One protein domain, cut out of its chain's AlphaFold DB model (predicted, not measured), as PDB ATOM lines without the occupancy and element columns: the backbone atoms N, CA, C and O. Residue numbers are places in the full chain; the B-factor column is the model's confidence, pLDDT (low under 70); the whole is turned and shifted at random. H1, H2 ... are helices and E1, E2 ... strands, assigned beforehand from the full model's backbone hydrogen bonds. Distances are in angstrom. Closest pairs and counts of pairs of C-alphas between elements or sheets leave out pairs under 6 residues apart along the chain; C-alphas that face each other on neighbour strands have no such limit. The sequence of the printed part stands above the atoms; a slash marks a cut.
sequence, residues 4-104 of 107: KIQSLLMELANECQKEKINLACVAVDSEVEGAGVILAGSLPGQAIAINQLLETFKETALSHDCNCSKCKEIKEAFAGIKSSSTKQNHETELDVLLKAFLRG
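This is residues 4 to 104 of the 107 residues of an uncharacterized protein of Bacillus anthracis (UniProt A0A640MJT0). H1 packs along hairpin E1 and E2, H2 crosses its base, H3 packs on H2's far end, H4 sticks out. The printed part, 101 residues with four named helices and two named strands in this order, is mostly helix and extended, radius of gyration of the C-alphas 19.7 A, spanning 66 by 43 by 17 A.

H1, residues 4 to 18, begins at C-alpha 4 (619.437, 531.123, 417.676). E1 is residues 23 to 29, E2 34 to 40, H2 43 to 63, H3 69 to 79. H4, residues 87 to 102, ends at C-alpha 102 (614.576, 493.549, 467.541).

N 25 and O 38 of antiparallel E1 and E2 are 2.9 A apart. The closest C-alphas of E1 and H2, 24 and 49, are 5.6 A apart. H2 touches H3 with residues 58 to 62 alone, C-alphas 62 and 75 closest at 5.5 A. O i to N i+4 pairs are within hydrogen-bond range throughout H1, H2 and H3, 9 of 12 in H4.

The printed part has no cut; pLDDT is under 70 in residues 32 to 34 and 80 to 92.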
ATOM      1  N   LYS A   4     620.020 530.416 416.529       92.00
ATOM      2  CA  LYS A   4     619.437 531.123 417.676       92.00
ATOM      3  C   LYS A   4     619.066 530.161 418.804       92.00
ATOM      4  O   LYS A   4     619.345 530.451 419.963       92.00
ATOM      5  N   ILE A   5     618.449 529.023 418.477       89.06
ATOM      6  CA  ILE A   5     618.105 527.999 419.472       89.06
ATOM      7  C   ILE A   5     619.384 527.422 420.081       89.06
ATOM      8  O   ILE A   5     619.463 527.317 421.299       89.06
ATOM      9  N   GLN A   6     620.398 527.121 419.264       87.00
ATOM     10  CA  GLN A   6     621.689 526.617 419.745       87.00
ATOM     11  C   GLN A   6     622.399 527.603 420.690       87.00
ATOM     12  O   GLN A   6     622.938 527.176 421.709       87.00
ATOM     13  N   SER A   7     622.359 528.909 420.397       91.19
ATOM     14  CA  SER A   7     622.929 529.954 421.267       91.19
ATOM     15  C   SER A   7     622.234 530.002 422.623       91.19
ATOM     16  O   SER A   7     622.900 529.923 423.649       91.19
ATOM     17  N   LEU A   8     620.896 530.043 422.643       93.00
ATOM     18  CA  LEU A   8     620.110 530.079 423.888       93.00
ATOM     19  C   LEU A   8     620.381 528.864 424.775       93.00
ATOM     20  O   LEU A   8     620.507 528.963 425.993       93.00
ATOM     21  N   LEU A   9     620.481 527.708 424.134       91.62
ATOM     22  CA  LEU A   9     620.832 526.441 424.743       91.62
ATOM     23  C   LEU A   9     622.232 526.522 425.402       91.62
ATOM     24  O   LEU A   9     622.376 526.200 426.584       91.62
ATOM     25  N   MET A  10     623.252 527.015 424.694       90.81
ATOM     26  CA  MET A  10     624.598 527.202 425.263       90.81
ATOM     27  C   MET A  10     624.644 528.250 426.385       90.81
ATOM     28  O   MET A  10     625.313 528.039 427.396       90.81
ATOM     29  N   GLU A  11     623.932 529.366 426.235       94.56
ATOM     30  CA  GLU A  11     623.824 530.409 427.261       94.56
ATOM     31  C   GLU A  11     623.228 529.850 428.556       94.56
ATOM     32  O   GLU A  11     623.798 530.052 429.629       94.56
ATOM     33  N   LEU A  12     622.154 529.060 428.458       94.06
ATOM     34  CA  LEU A  12     621.554 528.385 429.608       94.06
ATOM     35  C   LEU A  12     622.544 527.435 430.296       94.06
ATOM     36  O   LEU A  12     622.658 527.451 431.521       94.06
ATOM     37  N   ALA A  13     623.286 526.635 429.525       92.19
ATOM     38  CA  ALA A  13     624.302 525.733 430.069       92.19
ATOM     39  C   ALA A  13     625.362 526.495 430.884       92.19
ATOM     40  O   ALA A  13     625.731 526.080 431.986       92.19
ATOM     41  N   ASN A  14     625.818 527.631 430.349       93.69
ATOM     42  CA  ASN A  14     626.819 528.483 430.982       93.69
ATOM     43  C   ASN A  14     626.304 529.104 432.285       93.69
ATOM     44  O   ASN A  14     627.025 529.100 433.284       93.69
ATOM     45  N   GLU A  15     625.068 529.606 432.305       96.12
ATOM     46  CA  GLU A  15     624.458 530.146 433.526       96.12
ATOM     47  C   GLU A  15     624.247 529.054 434.585       96.12
ATOM     48  O   GLU A  15     624.621 529.240 435.744       96.12
ATOM     49  N   CYS A  16     623.769 527.866 434.197       94.88
ATOM     50  CA  CYS A  16     623.659 526.731 435.119       94.88
ATOM     51  C   CYS A  16     625.014 526.351 435.732       94.88
ATOM     52  O   CYS A  16     625.093 526.076 436.929       94.88
ATOM     53  N   GLN A  17     626.092 526.376 434.943       90.81
ATOM     54  CA  GLN A  17     627.435 526.085 435.438       90.81
ATOM     55  C   GLN A  17     627.908 527.113 436.480       90.81
ATOM     56  O   GLN A  17     628.500 526.718 437.489       90.81
ATOM     57  N   LYS A  18     627.641 528.410 436.266       93.94
ATOM     58  CA  LYS A  18     627.989 529.486 437.217       93.94
ATOM     59  C   LYS A  18     627.262 529.318 438.548       93.94
ATOM     60  O   LYS A  18     627.892 529.372 439.602       93.94
ATOM     61  N   GLU A  19     625.970 529.016 438.484       95.75
ATOM     62  CA  GLU A  19     625.101 528.833 439.652       95.75
ATOM     63  C   GLU A  19     625.182 527.421 440.261       95.75
ATOM     64  O   GLU A  19     624.475 527.105 441.218       95.75
ATOM     65  N   LYS A  20     626.059 526.550 439.735       91.94
ATOM     66  CA  LYS A  20     626.231 525.149 440.171       91.94
ATOM     67  C   LYS A  20     624.934 524.329 440.109       91.94
ATOM     68  O   LYS A  20     624.730 523.402 440.895       91.94
ATOM     69  N   ILE A  21     624.072 524.651 439.153       93.81
ATOM     70  CA  ILE A  21     622.843 523.924 438.851       93.81
ATOM     71  C   ILE A  21     623.187 522.775 437.900       93.81
ATOM     72  O   ILE A  21     623.866 522.966 436.892       93.81
ATOM     73  N   ASN A  22     622.708 521.571 438.215       93.31
ATOM     74  CA  ASN A  22     622.860 520.424 437.326       93.31
ATOM     75  C   ASN A  22     621.705 520.401 436.323       93.31
ATOM     76  O   ASN A  22     620.543 520.454 436.723       93.31
ATOM     77  N   LEU A  23     622.030 520.308 435.036       94.25
ATOM     78  CA  LEU A  23     621.061 520.324 433.945       94.25
ATOM     79  C   LEU A  23     621.334 519.158 432.999       94.25
ATOM     80  O   LEU A  23     622.477 518.918 432.614       94.25
ATOM     81  N   ALA A  24     620.261 518.497 432.580       93.81
ATOM     82  CA  ALA A  24     620.225 517.688 431.376       93.81
ATOM     83  C   ALA A  24     619.077 518.209 430.506       93.81
ATOM     84  O   ALA A  24     617.972 518.411 431.001       93.81
ATOM     85  N   CYS A  25     619.339 518.491 429.235       91.50
ATOM     86  CA  CYS A  25     618.333 518.994 428.306       91.50
ATOM     87  C   CYS A  25     618.608 518.453 426.904       91.50
ATOM     88  O   CYS A  25     619.759 518.405 426.466       91.50
ATOM     89  N   VAL A  26     617.548 518.048 426.205       89.12
ATOM     90  CA  VAL A  26     617.617 517.592 424.816       89.12
ATOM     91  C   VAL A  26     616.540 518.308 424.013       89.12
ATOM     92  O   VAL A  26     615.367 518.275 424.377       89.12
ATOM     93  N   ALA A  27     616.941 518.926 422.908       88.62
ATOM     94  CA  ALA A  27     616.043 519.479 421.905       88.62
ATOM     95  C   ALA A  27     616.183 518.663 420.618       88.62
ATOM     96  O   ALA A  27     617.274 518.579 420.055       88.62
ATOM     97  N   VAL A  28     615.088 518.064 420.155       86.75
ATOM     98  CA  VAL A  28     615.055 517.278 418.915       86.75
ATOM     99  C   VAL A  28     614.399 518.116 417.827       86.75
ATOM    100  O   VAL A  28     613.299 518.629 418.025       86.75
ATOM    101  N   ASP A  29     615.079 518.263 416.693       84.19
ATOM    102  CA  ASP A  29     614.481 518.815 415.482       84.19
ATOM    103  C   ASP A  29     613.856 517.662 414.684       84.19
ATOM    104  O   ASP A  29     614.541 516.700 414.345       84.19
ATOM    105  N   SER A  30     612.548 517.709 414.437       77.38
ATOM    106  CA  SER A  30     611.848 516.639 413.715       77.38
ATOM    107  C   SER A  30     612.121 516.650 412.210       77.38
ATOM    108  O   SER A  30     611.913 515.631 411.561       77.38
ATOM    109  N   GLU A  31     612.571 517.782 411.665       76.19
ATOM    110  CA  GLU A  31     612.777 517.984 410.223       76.19
ATOM    111  C   GLU A  31     614.232 517.741 409.801       76.19
ATOM    112  O   GLU A  31     614.525 517.482 408.635       76.19
ATOM    113  N   VAL A  32     615.162 517.835 410.750       67.25
ATOM    114  CA  VAL A  32     616.597 517.666 410.531       67.25
ATOM    115  C   VAL A  32     617.062 516.615 411.521       67.25
ATOM    116  O   VAL A  32     616.973 516.870 412.714       67.25
ATOM    117  N   GLU A  33     617.543 515.456 411.058       60.22
ATOM    118  CA  GLU A  33     618.051 514.367 411.913       60.22
ATOM    119  C   GLU A  33     619.172 514.859 412.848       60.22
ATOM    120  O   GLU A  33     620.363 514.781 412.550       60.22
ATOM    121  N   GLY A  34     618.793 515.428 413.989       66.44
ATOM    122  CA  GLY A  34     619.706 516.117 414.879       66.44
ATOM    123  C   GLY A  34     619.050 516.440 416.212       66.44
ATOM    124  O   GLY A  34     617.980 517.047 416.286       66.44
ATOM    125  N   ALA A  35     619.733 516.052 417.283       76.44
ATOM    126  CA  ALA A  35     619.390 516.427 418.644       76.44
ATOM    127  C   ALA A  35     620.475 517.356 419.199       76.44
ATOM    128  O   ALA A  35     621.661 517.030 419.169       76.44
ATOM    129  N   GLY A  36     620.069 518.513 419.715       80.62
ATOM    130  CA  GLY A  36     620.923 519.354 420.543       80.62
ATOM    131  C   GLY A  36     620.869 518.843 421.974       80.62
ATOM    132  O   GLY A  36     619.803 518.867 422.587       80.62
ATOM    133  N   VAL A  37     621.998 518.367 422.494       83.81
ATOM    134  CA  VAL A  37     622.121 517.865 423.869       83.81
ATOM    135  C   VAL A  37     622.952 518.844 424.682       83.81
ATOM    136  O   VAL A  37     624.042 519.229 424.263       83.81
ATOM    137  N   ILE A  38     622.454 519.210 425.862       90.19
ATOM    138  CA  ILE A  38     623.176 520.026 426.835       90.19
ATOM    139  C   ILE A  38     623.213 519.338 428.176       90.19
ATOM    140  O   ILE A  38     622.187 518.919 428.715       90.19
ATOM    141  N   LEU A  39     624.418 519.320 428.730       89.94
ATOM    142  CA  LEU A  39     624.709 518.874 430.075       89.94
ATOM    143  C   LEU A  39     625.469 519.995 430.787       89.94
ATOM    144  O   LEU A  39     626.443 520.517 430.246       89.94
ATOM    145  N   ALA A  40     625.027 520.363 431.987       92.00
ATOM    146  CA  ALA A  40     625.714 521.337 432.834       92.00
ATOM    147  C   ALA A  40     625.800 520.835 434.278       92.00
ATOM    148  O   ALA A  40     624.977 520.025 434.717       92.00
ATOM    149  N   GLY A  41     626.806 521.305 435.016       89.31
ATOM    150  CA  GLY A  41     627.070 520.882 436.387       89.31
ATOM    151  C   GLY A  41     627.965 519.644 436.479       89.31
ATOM    152  O   GLY A  41     628.738 519.328 435.578       89.31
ATOM    153  N   SER A  42     627.891 518.952 437.613       90.88
ATOM    154  CA  SER A  42     628.751 517.805 437.926       90.88
ATOM    155  C   SER A  42     628.241 516.508 437.295       90.88
ATOM    156  O   SER A  42     627.034 516.323 437.177       90.88
ATOM    157  N   LEU A  43     629.130 515.560 436.981       89.94
ATOM    158  CA  LEU A  43     628.727 514.251 436.447       89.94
ATOM    159  C   LEU A  43     627.694 513.515 437.338       89.94
ATOM    160  O   LEU A  43     626.693 513.046 436.798       89.94
ATOM    161  N   PRO A  44     627.842 513.454 438.683       93.19
ATOM    162  CA  PRO A  44     626.810 512.862 439.540       93.19
ATOM    163  C   PRO A  44     625.467 513.592 439.444       93.19
ATOM    164  O   PRO A  44     624.418 512.960 439.365       93.19
ATOM    165  N   GLY A  45     625.485 514.925 439.413       92.50
ATOM    166  CA  GLY A  45     624.264 515.715 439.295       92.50
ATOM    167  C   GLY A  45     623.599 515.606 437.921       92.50
ATOM    168  O   GLY A  45     622.375 515.564 437.845       92.50
ATOM    169  N   GLN A  46     624.378 515.480 436.845       90.56
ATOM    170  CA  GLN A  46     623.867 515.184 435.506       90.56
ATOM    171  C   GLN A  46     623.168 513.817 435.476       90.56
ATOM    172  O   GLN A  46     622.071 513.707 434.935       90.56
ATOM    173  N   ALA A  47     623.743 512.788 436.111       93.25
ATOM    174  CA  ALA A  47     623.114 511.467 436.209       93.25
ATOM    175  C   ALA A  47     621.772 511.508 436.964       93.25
ATOM    176  O   ALA A  47     620.824 510.821 436.576       93.25
ATOM    177  N   ILE A  48     621.674 512.338 438.010       93.94
ATOM    178  CA  ILE A  48     620.417 512.593 438.730       93.94
ATOM    179  C   ILE A  48     619.405 513.291 437.812       93.94
ATOM    180  O   ILE A  48     618.272 512.827 437.713       93.94
ATOM    181  N   ALA A  49     619.811 514.355 437.111       94.19
ATOM    182  CA  ALA A  49     618.935 515.103 436.209       94.19
ATOM    183  C   ALA A  49     618.384 514.222 435.072       94.19
ATOM    184  O   ALA A  49     617.193 514.265 434.773       94.19
ATOM    185  N   ILE A  50     619.225 513.365 434.481       94.50
ATOM    186  CA  ILE A  50     618.805 512.401 433.452       94.50
ATOM    187  C   ILE A  50     617.807 511.388 434.025       94.50
ATOM    188  O   ILE A  50     616.789 511.115 433.390       94.50
ATOM    189  N   ASN A  51     618.058 510.851 435.224       93.25
ATOM    190  CA  ASN A  51     617.117 509.935 435.878       93.25
ATOM    191  C   ASN A  51     615.758 510.594 436.128       93.25
ATOM    192  O   ASN A  51     614.725 509.992 435.855       93.25
ATOM    193  N   GLN A  52     615.752 511.838 436.612       93.44
ATOM    194  CA  GLN A  52     614.514 512.580 436.840       93.44
ATOM    195  C   GLN A  52     613.736 512.790 435.539       93.44
ATOM    196  O   GLN A  52     612.540 512.522 435.510       93.44
ATOM    197  N   LEU A  53     614.408 513.186 434.451       92.69
ATOM    198  CA  LEU A  53     613.773 513.302 433.134       92.69
ATOM    199  C   LEU A  53     613.162 511.981 432.666       92.69
ATOM    200  O   LEU A  53     612.048 511.977 432.146       92.69
ATOM    201  N   LEU A  54     613.875 510.869 432.852       91.81
ATOM    202  CA  LEU A  54     613.398 509.548 432.457       91.81
ATOM    203  C   LEU A  54     612.154 509.130 433.252       91.81
ATOM    204  O   LEU A  54     611.183 508.678 432.651       91.81
ATOM    205  N   GLU A  55     612.157 509.302 434.575       91.75
ATOM    206  CA  GLU A  55     610.997 508.978 435.418       91.75
ATOM    207  C   GLU A  55     609.794 509.878 435.091       91.75
ATOM    208  O   GLU A  55     608.688 509.375 434.896       91.75
ATOM    209  N   THR A  56     609.999 511.188 434.915       91.75
ATOM    210  CA  THR A  56     608.924 512.106 434.495       91.75
ATOM    211  C   THR A  56     608.370 511.741 433.117       91.75
ATOM    212  O   THR A  56     607.152 511.740 432.905       91.75
ATOM    213  N   PHE A  57     609.240 511.399 432.161       91.69
ATOM    214  CA  PHE A  57     608.805 510.972 430.834       91.69
ATOM    215  C   PHE A  57     608.022 509.663 430.895       91.69
ATOM    216  O   PHE A  57     606.990 509.542 430.242       91.69
ATOM    217  N   LYS A  58     608.460 508.708 431.714       91.06
ATOM    218  CA  LYS A  58     607.760 507.444 431.934       91.06
ATOM    219  C   LYS A  58     606.346 507.651 432.477       91.06
ATOM    220  O   LYS A  58     605.403 507.081 431.933       91.06
ATOM    221  N   GLU A  59     606.178 508.477 433.509       90.69
ATOM    222  CA  GLU A  59     604.857 508.823 434.057       90.69
ATOM    223  C   GLU A  59     603.962 509.473 432.992       90.69
ATOM    224  O   GLU A  59     602.796 509.099 432.822       90.69
ATOM    225  N   THR A  60     604.531 510.392 432.209       90.69
ATOM    226  CA  THR A  60     603.832 511.052 431.099       90.69
ATOM    227  C   THR A  60     603.417 510.039 430.031       90.69
ATOM    228  O   THR A  60     602.269 510.028 429.605       90.69
ATOM    229  N   ALA A  61     604.319 509.146 429.622       90.44
ATOM    230  CA  ALA A  61     604.067 508.147 428.591       90.44
ATOM    231  C   ALA A  61     602.956 507.165 428.994       90.44
ATOM    232  O   ALA A  61     602.074 506.868 428.186       90.44
ATOM    233  N   LEU A  62     602.971 506.689 430.243       89.62
ATOM    234  CA  LEU A  62     601.974 505.745 430.758       89.62
ATOM    235  C   LEU A  62     600.589 506.382 430.934       89.62
ATOM    236  O   LEU A  62     599.583 505.711 430.713       89.62
ATOM    237  N   SER A  63     600.530 507.669 431.288       89.88
ATOM    238  CA  SER A  63     599.274 508.422 431.438       89.88
ATOM    239  C   SER A  63     598.748 509.033 430.134       89.88
ATOM    240  O   SER A  63     597.605 509.482 430.084       89.88
ATOM    241  N   HIS A  64     599.550 509.046 429.065       91.81
ATOM    242  CA  HIS A  64     599.183 509.669 427.798       91.81
ATOM    243  C   HIS A  64     598.008 508.947 427.118       91.81
ATOM    244  O   HIS A  64     598.123 507.781 426.741       91.81
ATOM    245  N   ASP A  65     596.889 509.636 426.889       92.12
ATOM    246  CA  ASP A  65     595.684 509.055 426.276       92.12
ATOM    247  C   ASP A  65     595.768 508.999 424.735       92.12
ATOM    248  O   ASP A  65     595.074 509.699 424.002       92.12
ATOM    249  N   CYS A  66     596.693 508.181 424.226       92.81
ATOM    250  CA  CYS A  66     596.825 507.866 422.805       92.81
ATOM    251  C   CYS A  66     597.124 506.375 422.606       92.81
ATOM    252  O   CYS A  66     597.924 505.780 423.336       92.81
ATOM    253  N   ASN A  67     596.490 505.774 421.596       90.94
ATOM    254  CA  ASN A  67     596.553 504.338 421.300       90.94
ATOM    255  C   ASN A  67     597.050 504.027 419.875       90.94
ATOM    256  O   ASN A  67     596.807 502.930 419.368       90.94
ATOM    257  N   CYS A  68     597.736 504.965 419.210       94.81
ATOM    258  CA  CYS A  68     598.402 504.669 417.938       94.81
ATOM    259  C   CYS A  68     599.565 503.673 418.147       94.81
ATOM    260  O   CYS A  68     600.058 503.539 419.268       94.81
ATOM    261  N   SER A  69     600.015 502.989 417.083       92.44
ATOM    262  CA  SER A  69     601.064 501.945 417.177       92.44
ATOM    263  C   SER A  69     602.297 502.424 417.946       92.44
ATOM    264  O   SER A  69     602.674 501.823 418.945       92.44
ATOM    265  N   LYS A  70     602.837 503.590 417.565       91.31
ATOM    266  CA  LYS A  70     604.031 504.176 418.195       91.31
ATOM    267  C   LYS A  70     603.832 504.468 419.686       91.31
ATOM    268  O   LYS A  70     604.712 504.197 420.491       91.31
ATOM    269  N   CYS A  71     602.676 505.008 420.078       91.31
ATOM    270  CA  CYS A  71     602.393 505.283 421.489       91.31
ATOM    271  C   CYS A  71     602.212 503.998 422.305       91.31
ATOM    272  O   CYS A  71     602.612 503.969 423.466       91.31
ATOM    273  N   LYS A  72     601.645 502.935 421.718       91.31
ATOM    274  CA  LYS A  72     601.562 501.624 422.375       91.31
ATOM    275  C   LYS A  72     602.943 501.018 422.596       91.31
ATOM    276  O   LYS A  72     603.232 500.633 423.720       91.31
ATOM    277  N   GLU A  73     603.804 501.039 421.582       90.44
ATOM    278  CA  GLU A  73     605.191 500.560 421.686       90.44
ATOM    279  C   GLU A  73     605.955 501.278 422.812       90.44
ATOM    280  O   GLU A  73     606.601 500.635 423.638       90.44
ATOM    281  N   ILE A  74     605.824 502.608 422.910       91.31
ATOM    282  CA  ILE A  74     606.437 503.394 423.993       91.31
ATOM    283  C   ILE A  74     605.868 502.986 425.361       91.31
ATOM    284  O   ILE A  74     606.626 502.763 426.303       91.31
ATOM    285  N   LYS A  75     604.540 502.869 425.492       90.88
ATOM    286  CA  LYS A  75     603.903 502.447 426.749       90.88
ATOM    287  C   LYS A  75     604.346 501.053 427.172       90.88
ATOM    288  O   LYS A  75     604.654 500.855 428.339       90.88
ATOM    289  N   GLU A  76     604.398 500.103 426.245       88.62
ATOM    290  CA  GLU A  76     604.824 498.723 426.496       88.62
ATOM    291  C   GLU A  76     606.288 498.659 426.947       88.62
ATOM    292  O   GLU A  76     606.594 497.964 427.918       88.62
ATOM    293  N   ALA A  77     607.169 499.458 426.328       88.38
ATOM    294  CA  ALA A  77     608.565 499.583 426.743       88.38
ATOM    295  C   ALA A  77     608.702 500.039 428.208       88.38
ATOM    296  O   ALA A  77     609.605 499.589 428.911       88.38
ATOM    297  N   PHE A  78     607.786 500.883 428.693       86.88
ATOM    298  CA  PHE A  78     607.779 501.356 430.079       86.88
ATOM    299  C   PHE A  78     606.925 500.522 431.042       86.88
ATOM    300  O   PHE A  78     607.202 500.534 432.241       86.88
ATOM    301  N   ALA A  79     605.928 499.783 430.554       78.19
ATOM    302  CA  ALA A  79     605.019 498.977 431.373       78.19
ATOM    303  C   ALA A  79     605.731 497.802 432.067       78.19
ATOM    304  O   ALA A  79     605.353 497.417 433.171       78.19
ATOM    305  N   GLY A  80     606.785 497.253 431.447       67.00
ATOM    306  CA  GLY A  80     607.625 496.198 432.033       67.00
ATOM    307  C   GLY A  80     608.710 496.704 432.991       67.00
ATOM    308  O   GLY A  80     609.273 495.929 433.765       67.00
ATOM    309  N   ILE A  81     609.003 498.006 432.975       62.06
ATOM    310  CA  ILE A  81     610.000 498.618 433.851       62.06
ATOM    311  C   ILE A  81     609.269 499.002 435.135       62.06
ATOM    312  O   ILE A  81     608.592 500.028 435.185       62.06
ATOM    313  N   LYS A  82     609.383 498.200 436.200       52.66
ATOM    314  CA  LYS A  82     608.897 498.608 437.531       52.66
ATOM    315  C   LYS A  82     609.517 499.963 437.868       52.66
ATOM    316  O   LYS A  82     610.726 500.127 437.742       52.66
ATOM    317  N   SER A  83     608.708 500.970 438.201       47.69
ATOM    318  CA  SER A  83     609.273 502.231 438.671       47.69
ATOM    319  C   SER A  83     609.958 501.978 440.009       47.69
ATOM    320  O   SER A  83     609.355 501.477 440.960       47.69
ATOM    321  N   SER A  84     611.238 502.332 440.091       49.03
ATOM    322  CA  SER A  84     611.981 502.352 441.354       49.03
ATOM    323  C   SER A  84     611.397 503.384 442.333       49.03
ATOM    324  O   SER A  84     611.780 503.426 443.497       49.03
ATOM    325  N   SER A  85     610.412 504.180 441.896       45.00
ATOM    326  CA  SER A  85     609.555 505.019 442.734       45.00
ATOM    327  C   SER A  85     608.498 504.242 443.536       45.00
ATOM    328  O   SER A  85     607.608 504.854 444.121       45.00
ATOM    329  N   THR A  86     608.621 502.916 443.692       41.88
ATOM    330  CA  THR A  86     607.959 502.222 444.809       41.88
ATOM    331  C   THR A  86     608.743 502.451 446.106       41.88
ATOM    332  O   THR A  86     609.302 501.530 446.697       41.88
ATOM    333  N   LYS A  87     608.726 503.691 446.614       44.44
ATOM    334  CA  LYS A  87     609.096 503.967 448.015       44.44
ATOM    335  C   LYS A  87     608.228 503.189 449.020       44.44
ATOM    336  O   LYS A  87     608.572 503.134 450.186       44.44
ATOM    337  N   GLN A  88     607.146 502.535 448.587       46.47
ATOM    338  CA  GLN A  88     606.224 501.814 449.471       46.47
ATOM    339  C   GLN A  88     606.529 500.319 449.687       46.47
ATOM    340  O   GLN A  88     606.007 499.743 450.639       46.47
ATOM    341  N   ASN A  89     607.384 499.679 448.876       47.91
ATOM    342  CA  ASN A  89     607.604 498.224 449.003       47.91
ATOM    343  C   ASN A  89     608.926 497.834 449.681       47.91
ATOM    344  O   ASN A  89     608.979 496.794 450.326       47.91
ATOM    345  N   HIS A  90     609.976 498.658 449.602       49.34
ATOM    346  CA  HIS A  90     611.218 498.374 450.336       49.34
ATOM    347  C   HIS A  90     611.205 498.888 451.782       49.34
ATOM    348  O   HIS A  90     611.870 498.292 452.626       49.34
ATOM    349  N   GLU A  91     610.421 499.930 452.097       54.69
ATOM    350  CA  GLU A  91     610.207 500.350 453.492       54.69
ATOM    351  C   GLU A  91     609.534 499.241 454.302       54.69
ATOM    352  O   GLU A  91     609.932 498.984 455.431       54.69
ATOM    353  N   THR A  92     608.574 498.519 453.717       66.19
ATOM    354  CA  THR A  92     607.843 497.459 454.421       66.19
ATOM    355  C   THR A  92     608.690 496.211 454.658       66.19
ATOM    356  O   THR A  92     608.625 495.645 455.746       66.19
ATOM    357  N   GLU A  93     609.525 495.795 453.704       77.31
ATOM    358  CA  GLU A  93     610.398 494.624 453.874       77.31
ATOM    359  C   GLU A  93     611.533 494.885 454.878       77.31
ATOM    360  O   GLU A  93     611.768 494.071 455.774       77.31
ATOM    361  N   LEU A  94     612.186 496.053 454.794       83.00
ATOM    362  CA  LEU A  94     613.230 496.439 455.746       83.00
ATOM    363  C   LEU A  94     612.653 496.628 457.157       83.00
ATOM    364  O   LEU A  94     613.249 496.155 458.123       83.00
ATOM    365  N   ASP A  95     611.472 497.241 457.287       82.50
ATOM    366  CA  ASP A  95     610.782 497.372 458.575       82.50
ATOM    367  C   ASP A  95     610.416 496.016 459.177       82.50
ATOM    368  O   ASP A  95     610.501 495.841 460.394       82.50
ATOM    369  N   VAL A  96     609.981 495.056 458.356       85.94
ATOM    370  CA  VAL A  96     609.661 493.698 458.815       85.94
ATOM    371  C   VAL A  96     610.920 493.002 459.323       85.94
ATOM    372  O   VAL A  96     610.892 492.434 460.417       85.94
ATOM    373  N   LEU A  97     612.035 493.110 458.599       88.12
ATOM    374  CA  LEU A  97     613.319 492.537 459.012       88.12
ATOM    375  C   LEU A  97     613.864 493.204 460.283       88.12
ATOM    376  O   LEU A  97     614.267 492.512 461.215       88.12
ATOM    377  N   LEU A  98     613.810 494.533 460.383       86.88
ATOM    378  CA  LEU A  98     614.221 495.265 461.585       86.88
ATOM    379  C   LEU A  98     613.356 494.892 462.794       86.88
ATOM    380  O   LEU A  98     613.875 494.660 463.886       86.88
ATOM    381  N   LYS A  99     612.037 494.766 462.605       88.94
ATOM    382  CA  LYS A  99     611.116 494.321 463.659       88.94
ATOM    383  C   LYS A  99     611.395 492.885 464.096       88.94
ATOM    384  O   LYS A  99     611.333 492.629 465.294       88.94
ATOM    385  N   ALA A 100     611.693 491.974 463.172       90.56
ATOM    386  CA  ALA A 100     612.057 490.596 463.498       90.56
ATOM    387  C   ALA A 100     613.401 490.528 464.244       90.56
ATOM    388  O   ALA A 100     613.547 489.766 465.198       90.56
ATOM    389  N   PHE A 101     614.367 491.378 463.879       91.38
ATOM    390  CA  PHE A 101     615.680 491.432 464.525       91.38
ATOM    391  C   PHE A 101     615.559 491.916 465.971       91.38
ATOM    392  O   PHE A 101     616.060 491.266 466.884       91.38
ATOM    393  N   LEU A 102     614.817 493.005 466.200       91.31
ATOM    394  CA  LEU A 102     614.576 493.549 467.541       91.31
ATOM    395  C   LEU A 102     613.804 492.585 468.458       91.31
ATOM    396  O   LEU A 102     613.928 492.674 469.677       91.31
ATOM    397  N   ARG A 103     613.021 491.663 467.888       90.19
ATOM    398  CA  ARG A 103     612.330 490.595 468.627       90.19
ATOM    399  C   ARG A 103     613.180 489.339 468.832       90.19
ATOM    400  O   ARG A 103     612.752 488.445 469.555       90.19
ATOM    401  N   GLY A 104     614.360 489.252 468.212       87.25
ATOM    402  CA  GLY A 104     615.204 488.053 468.235       87.25
ATOM    403  C   GLY A 104     614.653 486.889 467.400       87.25
ATOM    404  O   GLY A 104     614.979 485.734 467.659       87.25
TER     405      GLY A 104